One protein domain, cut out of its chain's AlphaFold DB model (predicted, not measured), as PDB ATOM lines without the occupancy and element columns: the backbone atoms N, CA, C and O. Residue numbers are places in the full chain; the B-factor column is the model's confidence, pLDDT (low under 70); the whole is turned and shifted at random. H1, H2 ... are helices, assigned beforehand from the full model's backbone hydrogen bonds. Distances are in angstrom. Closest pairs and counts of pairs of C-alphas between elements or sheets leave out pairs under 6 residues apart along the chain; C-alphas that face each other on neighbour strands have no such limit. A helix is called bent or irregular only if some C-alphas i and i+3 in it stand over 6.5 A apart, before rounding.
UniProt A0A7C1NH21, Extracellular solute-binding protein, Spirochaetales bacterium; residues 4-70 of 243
ATOM      1  N   GLU A   4     255.602 196.475 275.506       77.50
ATOM      2  CA  GLU A   4     254.942 195.180 275.285       77.50
ATOM      3  C   GLU A   4     253.416 195.210 275.497       77.50
ATOM      4  O   GLU A   4     252.667 194.448 274.881       77.50
ATOM      5  N   ASP A   5     252.924 196.109 276.352       87.38
ATOM      6  CA  ASP A   5     251.490 196.232 276.619       87.38
ATOM      7  C   ASP A   5     250.769 197.009 275.507       87.38
ATOM      8  O   ASP A   5     249.555 196.859 275.337       87.38
ATOM      9  N   GLN A   6     251.489 197.840 274.742       91.25
ATOM     10  CA  GLN A   6     250.890 198.736 273.749       91.25
ATOM     11  C   GLN A   6     250.166 197.962 272.651       91.25
ATOM     12  O   GLN A   6     249.019 198.292 272.345       91.25
ATOM     13  N   TYR A   7     250.782 196.896 272.123       91.00
ATOM     14  CA  TYR A   7     250.164 196.047 271.104       91.00
ATOM     15  C   TYR A   7     248.795 195.537 271.574       91.00
ATOM     16  O   TYR A   7     247.778 195.756 270.919       91.00
ATOM     17  N   ASN A   8     248.744 194.920 272.759       91.88
ATOM     18  CA  ASN A   8     247.514 194.334 273.294       91.88
ATOM     19  C   ASN A   8     246.449 195.392 273.606       91.88
ATOM     20  O   ASN A   8     245.263 195.145 273.386       91.88
ATOM     21  N   LEU A   9     246.851 196.572 274.081       93.81
ATOM     22  CA  LEU A   9     245.929 197.681 274.340       93.81
ATOM     23  C   LEU A   9     245.326 198.245 273.050       93.81
ATOM     24  O   LEU A   9     244.143 198.589 273.038       93.81
ATOM     25  N   ILE A  10     246.107 198.315 271.970       94.69
ATOM     26  CA  ILE A  10     245.621 198.725 270.648       94.69
ATOM     27  C   ILE A  10     244.630 197.686 270.109       94.69
ATOM     28  O   ILE A  10     243.527 198.058 269.708       94.69
ATOM     29  N   ILE A  11     244.975 196.392 270.170       93.19
ATOM     30  CA  ILE A  11     244.069 195.304 269.768       93.19
ATOM     31  C   ILE A  11     242.759 195.366 270.560       93.19
ATOM     32  O   ILE A  11     241.686 195.342 269.960       93.19
ATOM     33  N   ALA A  12     242.831 195.476 271.889       93.69
ATOM     34  CA  ALA A  12     241.643 195.535 272.735       93.69
ATOM     35  C   ALA A  12     240.765 196.743 272.379       93.69
ATOM     36  O   ALA A  12     239.570 196.580 272.154       93.69
ATOM     37  N   SER A  13     241.371 197.926 272.230       94.25
ATOM     38  CA  SER A  13     240.670 199.136 271.789       94.25
ATOM     39  C   SER A  13     239.975 198.948 270.437       94.25
ATOM     40  O   SER A  13     238.855 199.413 270.264       94.25
ATOM     41  N   SER A  14     240.611 198.269 269.478       92.94
ATOM     42  CA  SER A  14     240.037 198.053 268.139       92.94
ATOM     43  C   SER A  14     238.818 197.122 268.121       92.94
ATOM     44  O   SER A  14     238.063 197.127 267.152       92.94
ATOM     45  N   GLY A  15     238.625 196.322 269.176       91.81
ATOM     46  CA  GLY A  15     237.503 195.392 269.302       91.81
ATOM     47  C   GLY A  15     236.243 195.988 269.934       91.81
ATOM     48  O   GLY A  15     235.220 195.306 269.974       91.81
ATOM     49  N   GLU A  16     236.306 197.220 270.440       92.50
ATOM     50  CA  GLU A  16     235.157 197.924 271.017       92.50
ATOM     51  C   GLU A  16     234.207 198.449 269.924       92.50
ATOM     52  O   GLU A  16     234.634 198.736 268.805       92.50
ATOM     53  N   ASP A  17     232.925 198.673 270.257       89.50
ATOM     54  CA  ASP A  17     231.934 199.273 269.330       89.50
ATOM     55  C   ASP A  17     232.416 200.613 268.744       89.50
ATOM     56  O   ASP A  17     232.044 201.017 267.639       89.50
ATOM     57  N   ARG A  18     233.250 201.317 269.514       89.62
ATOM     58  CA  ARG A  18     234.019 202.479 269.092       89.62
ATOM     59  C   ARG A  18     235.423 202.364 269.671       89.62
ATOM     60  O   ARG A  18     235.566 202.301 270.891       89.62
ATOM     61  N   ALA A  19     236.433 202.441 268.806       88.50
ATOM     62  CA  ALA A  19     237.824 202.474 269.232       88.50
ATOM     63  C   ALA A  19     238.075 203.584 270.266       88.50
ATOM     64  O   ALA A  19     237.582 204.708 270.137       88.50
ATOM     65  N   LEU A  20     238.854 203.257 271.297       93.50
ATOM     66  CA  LEU A  20     239.188 204.164 272.397       93.50
ATOM     67  C   LEU A  20     240.228 205.221 271.998       93.50
ATOM     68  O   LEU A  20     240.364 206.232 272.688       93.50
ATOM     69  N   TYR A  21     240.957 204.991 270.904       93.50
ATOM     70  CA  TYR A  21     242.032 205.848 270.414       93.50
ATOM     71  C   TYR A  21     241.770 206.268 268.967       93.50
ATOM     72  O   TYR A  21     241.551 205.415 268.112       93.50
ATOM     73  N   ASP A  22     241.844 207.572 268.690       92.94
ATOM     74  CA  ASP A  22     241.770 208.106 267.320       92.94
ATOM     75  C   ASP A  22     243.144 208.091 266.619       92.94
ATOM     76  O   ASP A  22     243.232 207.982 265.399       92.94
ATOM     77  N   ILE A  23     244.231 208.219 267.390       93.12
ATOM     78  CA  ILE A  23     245.621 208.178 266.917       93.12
ATOM     79  C   ILE A  23     246.408 207.281 267.867       93.12
ATOM     80  O   ILE A  23     246.335 207.443 269.086       93.12
ATOM     81  N   ILE A  24     247.184 206.362 267.299       93.19
ATOM     82  CA  ILE A  24     248.033 205.427 268.036       93.19
ATOM     83  C   ILE A  24     249.484 205.545 267.567       93.19
ATOM     84  O   ILE A  24     249.753 205.884 266.414       93.19
ATOM     85  N   LEU A  25     250.422 205.256 268.466       91.81
ATOM     86  CA  LEU A  25     251.801 204.971 268.082       91.81
ATOM     87  C   LEU A  25     251.863 203.512 267.626       91.81
ATOM     88  O   LEU A  25     251.397 202.624 268.335       91.81
ATOM     89  N   VAL A  26     252.399 203.290 266.429       90.75
ATOM     90  CA  VAL A  26     252.508 201.969 265.805       90.75
ATOM     91  C   VAL A  26     253.981 201.675 265.602       90.75
ATOM     92  O   VAL A  26     254.668 202.454 264.936       90.75
ATOM     93  N   ASP A  27     254.453 200.564 266.161       91.75
ATOM     94  CA  ASP A  27     255.770 200.054 265.809       91.75
ATOM     95  C   ASP A  27     255.778 199.601 264.341       91.75
ATOM     96  O   ASP A  27     254.807 199.018 263.843       91.75
ATOM     97  N   LEU A  28     256.881 199.853 263.638       91.31
ATOM     98  CA  LEU A  28     257.040 199.500 262.234       91.31
ATOM     99  C   LEU A  28     256.762 198.010 261.986       91.31
ATOM    100  O   LEU A  28     256.132 197.677 260.977       91.31
ATOM    101  N   ILE A  29     257.128 197.131 262.929       90.12
ATOM    102  CA  ILE A  29     256.910 195.681 262.805       90.12
ATOM    103  C   ILE A  29     255.428 195.278 262.889       90.12
ATOM    104  O   ILE A  29     255.063 194.191 262.437       90.12
ATOM    105  N   TRP A  30     254.554 196.145 263.416       94.44
ATOM    106  CA  TRP A  30     253.113 195.886 263.539       94.44
ATOM    107  C   TRP A  30     252.311 196.381 262.334       94.44
ATOM    108  O   TRP A  30     251.183 195.931 262.137       94.44
ATOM    109  N   THR A  31     252.881 197.261 261.501       94.44
ATOM    110  CA  THR A  31     252.178 197.936 260.392       94.44
ATOM    111  C   THR A  31     251.387 196.964 259.514       94.44
ATOM    112  O   THR A  31     250.190 197.148 259.301       94.44
ATOM    113  N   ALA A  32     252.044 195.921 259.001       93.69
ATOM    114  CA  ALA A  32     251.414 194.967 258.090       93.69
ATOM    115  C   ALA A  32     250.307 194.147 258.773       93.69
ATOM    116  O   ALA A  32     249.273 193.883 258.164       93.69
ATOM    117  N   ASP A  33     250.507 193.762 260.036       94.81
ATOM    118  CA  ASP A  33     249.525 193.002 260.813       94.81
ATOM    119  C   ASP A  33     248.284 193.850 261.127       94.81
ATOM    120  O   ASP A  33     247.152 193.399 260.940       94.81
ATOM    121  N   PHE A  34     248.483 195.106 261.532       96.50
ATOM    122  CA  PHE A  34     247.389 196.040 261.796       96.50
ATOM    123  C   PHE A  34     246.625 196.413 260.524       96.50
ATOM    124  O   PHE A  34     245.396 196.487 260.564       96.50
ATOM    125  N   ALA A  35     247.324 196.580 259.398       96.56
ATOM    126  CA  ALA A  35     246.708 196.788 258.092       96.56
ATOM    127  C   ALA A  35     245.830 195.593 257.673       96.56
ATOM    128  O   ALA A  35     244.664 195.778 257.332       96.56
ATOM    129  N   GLU A  36     246.341 194.356 257.757       96.25
ATOM    130  CA  GLU A  36     245.564 193.147 257.418       96.25
ATOM    131  C   GLU A  36     244.327 192.966 258.306       96.25
ATOM    132  O   GLU A  36     243.293 192.471 257.849       96.25
ATOM    133  N   LYS A  37     244.422 193.362 259.578       95.06
ATOM    134  CA  LYS A  37     243.327 193.279 260.553       95.06
ATOM    135  C   LYS A  37     242.354 194.463 260.489       95.06
ATOM    136  O   LYS A  37     241.363 194.436 261.211       95.06
ATOM    137  N   ASN A  38     242.591 195.454 259.625       93.19
ATOM    138  CA  ASN A  38     241.823 196.706 259.543       93.19
ATOM    139  C   ASN A  38     241.764 197.469 260.883       93.19
ATOM    140  O   ASN A  38     240.727 198.015 261.249       93.19
ATOM    141  N   ILE A  39     242.869 197.472 261.632       95.44
ATOM    142  CA  ILE A  39     243.001 198.217 262.899       95.44
ATOM    143  C   ILE A  39     243.398 199.676 262.641       95.44
ATOM    144  O   ILE A  39     243.069 200.559 263.428       95.44
ATOM    145  N   ILE A  40     244.118 199.918 261.546       95.88
ATOM    146  CA  ILE A  40     244.595 201.234 261.121       95.88
ATOM    147  C   ILE A  40     244.094 201.539 259.713       95.88
ATOM    148  O   ILE A  40     243.969 200.637 258.886       95.88
ATOM    149  N   ASP A  41     243.843 202.818 259.445       95.62
ATOM    150  CA  ASP A  41     243.437 203.306 258.131       95.62
ATOM    151  C   ASP A  41     244.652 203.626 257.244       95.62
ATOM    152  O   ASP A  41     245.712 204.012 257.749       95.62
ATOM    153  N   PRO A  42     244.522 203.525 255.907       97.12
ATOM    154  CA  PRO A  42     245.564 203.980 254.999       97.12
ATOM    155  C   PRO A  42     245.802 205.490 255.143       97.12
ATOM    156  O   PRO A  42     244.877 206.292 255.298       97.12
ATOM    157  N   VAL A  43     247.065 205.892 255.036       96.50
ATOM    158  CA  VAL A  43     247.481 207.292 255.129       96.50
ATOM    159  C   VAL A  43     246.977 208.066 253.902       96.50
ATOM    160  O   VAL A  43     247.262 207.660 252.774       96.50
ATOM    161  N   PRO A  44     246.301 209.216 254.081       96.00
ATOM    162  CA  PRO A  44     245.873 210.067 252.972       96.00
ATOM    163  C   PRO A  44     247.019 210.509 252.046       96.00
ATOM    164  O   PRO A  44     248.089 210.908 252.514       96.00
ATOM    165  N   ASP A  45     246.763 210.568 250.735       94.50
ATOM    166  CA  ASP A  45     247.764 210.878 249.692       94.50
ATOM    167  C   ASP A  45     248.565 212.171 249.921       94.50
ATOM    168  O   ASP A  45     249.753 212.264 249.580       94.50
ATOM    169  N   TYR A  46     247.928 213.192 250.504       94.00
ATOM    170  CA  TYR A  46     248.597 214.460 250.791       94.00
ATOM    171  C   TYR A  46     249.680 214.299 251.869       94.00
ATOM    172  O   TYR A  46     250.747 214.889 251.733       94.00
ATOM    173  N   LEU A  47     249.461 213.452 252.885       94.88
ATOM    174  CA  LEU A  47     250.472 213.141 253.901       94.88
ATOM    175  C   LEU A  47     251.575 212.250 253.331       94.88
ATOM    176  O   LEU A  47     252.746 212.493 253.607       94.88
ATOM    177  N   VAL A  48     251.231 211.279 252.478       95.44
ATOM    178  CA  VAL A  48     252.223 210.435 251.784       95.44
ATOM    179  C   VAL A  48     253.220 211.287 250.995       95.44
ATOM    180  O   VAL A  48     254.426 211.034 251.012       95.44
ATOM    181  N   SER A  49     252.720 212.320 250.314       94.00
ATOM    182  CA  SER A  49     253.552 213.247 249.546       94.00
ATOM    183  C   SER A  49     254.514 214.041 250.434       94.00
ATOM    184  O   SER A  49     255.660 214.252 250.041       94.00
ATOM    185  N   GLU A  50     254.080 214.456 251.624       94.62
ATOM    186  CA  GLU A  50     254.939 215.161 252.584       94.62
ATOM    187  C   GLU A  50     255.978 214.224 253.216       94.62
ATOM    188  O   GLU A  50     257.155 214.583 253.286       94.62
ATOM    189  N   VAL A  51     255.594 212.988 253.558       93.62
ATOM    190  CA  VAL A  51     256.521 211.954 254.055       93.62
ATOM    191  C   VAL A  51     257.646 211.708 253.054       93.62
ATOM    192  O   VAL A  51     258.815 211.798 253.416       93.62
ATOM    193  N   LYS A  52     257.323 211.474 251.777       94.25
ATOM    194  CA  LYS A  52     258.330 211.191 250.737       94.25
ATOM    195  C   LYS A  52     259.281 212.360 250.454       94.25
ATOM    196  O   LYS A  52     260.366 212.137 249.926       94.25
ATOM    197  N   LYS A  53     258.879 213.601 250.753       94.00
ATOM    198  CA  LYS A  53     259.745 214.787 250.615       94.00
ATOM    199  C   LYS A  53     260.661 214.976 251.820       94.00
ATOM    200  O   LYS A  53     261.776 215.460 251.650       94.00
ATOM    201  N   GLY A  54     260.163 214.670 253.019       91.56
ATOM    202  CA  GLY A  54     260.849 214.965 254.277       91.56
ATOM    203  C   GLY A  54     261.652 213.806 254.866       91.56
ATOM    204  O   GLY A  54     262.538 214.046 255.682       91.56
ATOM    205  N   ILE A  55     261.353 212.565 254.478       91.81
ATOM    206  CA  ILE A  55     261.883 211.349 255.104       91.81
ATOM    207  C   ILE A  55     262.529 210.468 254.035       91.81
ATOM    208  O   ILE A  55     261.990 210.299 252.943       91.81
ATOM    209  N   ILE A  56     263.700 209.911 254.348       90.75
ATOM    210  CA  ILE A  56     264.431 209.040 253.426       90.75
ATOM    211  C   ILE A  56     263.687 207.709 253.198       90.75
ATOM    212  O   ILE A  56     263.007 207.229 254.116       90.75
ATOM    213  N   PRO A  57     263.817 207.094 252.005       90.69
ATOM    214  CA  PRO A  57     263.136 205.845 251.667       90.69
ATOM    215  C   PRO A  57     263.333 204.730 252.672       90.69
ATOM    216  O   PRO A  57     262.375 204.047 253.018       90.69
ATOM    217  N   GLU A  58     264.546 204.591 253.185       86.12
ATOM    218  CA  GLU A  58     264.927 203.493 254.052       86.12
ATOM    219  C   GLU A  58     264.183 203.504 255.401       86.12
ATOM    220  O   GLU A  58     264.089 202.467 256.045       86.12
ATOM    221  N   ILE A  59     263.602 204.643 255.802       87.88
ATOM    222  CA  ILE A  59     262.744 204.750 256.991       87.88
ATOM    223  C   ILE A  59     261.281 204.516 256.612       87.88
ATOM    224  O   ILE A  59     260.590 203.706 257.227       87.88
ATOM    225  N   TYR A  60     260.765 205.234 255.607       91.50
ATOM    226  CA  TYR A  60     259.321 205.224 255.372       91.50
ATOM    227  C   TYR A  60     258.816 203.920 254.742       91.50
ATOM    228  O   TYR A  60     257.621 203.635 254.828       91.50
ATOM    229  N   THR A  61     259.678 203.122 254.094       91.38
ATOM    230  CA  THR A  61     259.245 201.878 253.434       91.38
ATOM    231  C   THR A  61     258.734 200.825 254.407       91.38
ATOM    232  O   THR A  61     257.919 200.001 254.001       91.38
ATOM    233  N   ALA A  62     259.147 200.872 255.678       89.75
ATOM    234  CA  ALA A  62     258.649 199.961 256.705       89.75
ATOM    235  C   ALA A  62     257.143 200.143 256.989       89.75
ATOM    236  O   ALA A  62     256.484 199.221 257.461       89.75
ATOM    237  N   PHE A  63     256.581 201.302 256.631       94.00
ATOM    238  CA  PHE A  63     255.163 201.619 256.813       94.00
ATOM    239  C   PHE A  63     254.317 201.394 255.548       94.00
ATOM    240  O   PHE A  63     253.147 201.790 255.499       94.00
ATOM    241  N   ILE A  64     254.902 200.786 254.507       94.69
ATOM    242  CA  ILE A  64     254.216 200.437 253.260       94.69
ATOM    243  C   ILE A  64     253.846 198.957 253.277       94.69
ATOM    244  O   ILE A  64     254.702 198.088 253.436       94.69
ATOM    245  N   TYR A  65     252.576 198.657 253.022       95.12
ATOM    246  CA  TYR A  65     252.084 197.290 252.904       95.12
ATOM    247  C   TYR A  65     251.029 197.186 251.797       95.12
ATOM    248  O   TYR A  65     250.130 198.024 251.709       95.12
ATOM    249  N   LYS A  66     251.162 196.178 250.918       94.69
ATOM    250  CA  LYS A  66     250.338 196.010 249.698       94.69
ATOM    251  C   LYS A  66     250.174 197.333 248.925       94.69
ATOM    252  O   LYS A  66     249.059 197.773 248.662       94.69
ATOM    253  N   ASP A  67     251.306 197.979 248.632       93.88
ATOM    254  CA  ASP A  67     251.431 199.242 247.883       93.88
ATOM    255  C   ASP A  67     250.764 200.487 248.508       93.88
ATOM    256  O   ASP A  67     250.750 201.550 247.888       93.88
ATOM    257  N   ASN A  68     250.275 200.402 249.749       96.19
ATOM    258  CA  ASN A  68     249.663 201.520 250.474       96.19
ATOM    259  C   ASN A  68     250.507 201.922 251.689       96.19
ATOM    260  O   ASN A  68     251.149 201.074 252.306       96.19
ATOM    261  N   PHE A  69     250.501 203.211 252.038       96.88
ATOM    262  CA  PHE A  69     251.055 203.700 253.303       96.88
ATOM    263  C   PHE A  69     250.024 203.511 254.412       96.88
ATOM    264  O   PHE A  69     248.873 203.899 254.232       96.88
ATOM    265  N   TRP A  70     250.442 202.975 255.554       97.25
ATOM    266  CA  TRP A  70     249.546 202.677 256.683       97.25
ATOM    267  C   TRP A  70     249.904 203.417 257.970       97.25
ATOM    268  O   TRP A  70     249.104 203.475 258.894       97.25
TER     269      TRP A  70
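What this domain is: This is residues 4 to 70 of the 243 residues of the protein "Extracellular solute-binding protein" of Spirochaetales bacterium (UniProt A0A7C1NH21). Four short helices are strung out from one end of an elongated shape to the other: H1 at one end, H2 next to it, and H3 and H4 together at the far end, where they fold back on each other in a narrow V. Contacts between the helices are few, and a long unnamed stretch, residues 15 to 27, joins H1 to H2, while residues 64 to 70 turn back from H4 toward the middle. The printed part has 67 residues with four named helices, H1, H2, H3 and H4 in that order along the chain, and no named strand; the class is all helix. It is only just compact, close to loose, with a radius of gyration of the C-alphas of 12.7 A, and its C-alphas span 36 by 23 by 19 A, only just elongated.

How they stand to each other: H1, residues 4 to 14, and H2, residues 28 to 36, are near each other: their closest C-alphas are 8.1 A apart, and 5 pairs lie within 10 A. H2 touches H4, residues 57 to 63, with 6 pairs of C-alphas within 8 A; the closest, those of Leu 28 and Ala 62, are 5.8 A apart. H2 and H4 run the same way at a steep tilt of 43 degrees. H3, residues 45 to 54, is close to H4 but not clearly touching it: the closest C-alphas, those of Val 51 and Tyr 60, are 7.4 A apart. H3 and H4 run opposite ways at a shallow tilt of 34 degrees, only just short of steep. H1 is apart from H3 and from H4, and H2 is apart from H3. After H4, residues 64 to 65 pair antiparallel with residues 68 to 69. In H3 every O i to N i+4 pair is within hydrogen-bond range; in H1 6 of 7 are, in H2 3 of 5, and in H4 1 of 3, beside 2 of 4 O i to N i+3 pairs.

Where its parts are: H1 begins at C-alpha 4, (254.942, 195.180, 275.285), and measures 16.8 A from first to last C-alpha. It is neither bent nor irregular, but only just: C-alphas 4 and 7 are 6.4 A apart. H2 measures 14.0 A and is irregular, with C-alphas 29 and 32 7.3 A apart. H3 measures 14.5 A and begins at C-alpha 45, (247.764, 210.878, 249.692). H4 measures 10.4 A and ends at C-alpha 63, (255.163, 201.619, 256.813); it is neither bent nor irregular, but only just, with C-alphas 59 and 62 6.3 A apart.

The domain as a whole: The two C-alphas farthest apart, those of Asp 17 and Ile 56, are 37.5 A apart. Residues 53 to 58 stand free. The link from H1 to H2 is long, with 13 residues; that from H2 to H3 is short, with 8, and that from H3 to H4 is tight, with 2. The printed part has no cut. The mean pLDDT of the printed part is 93.0, and no printed residue is under 70.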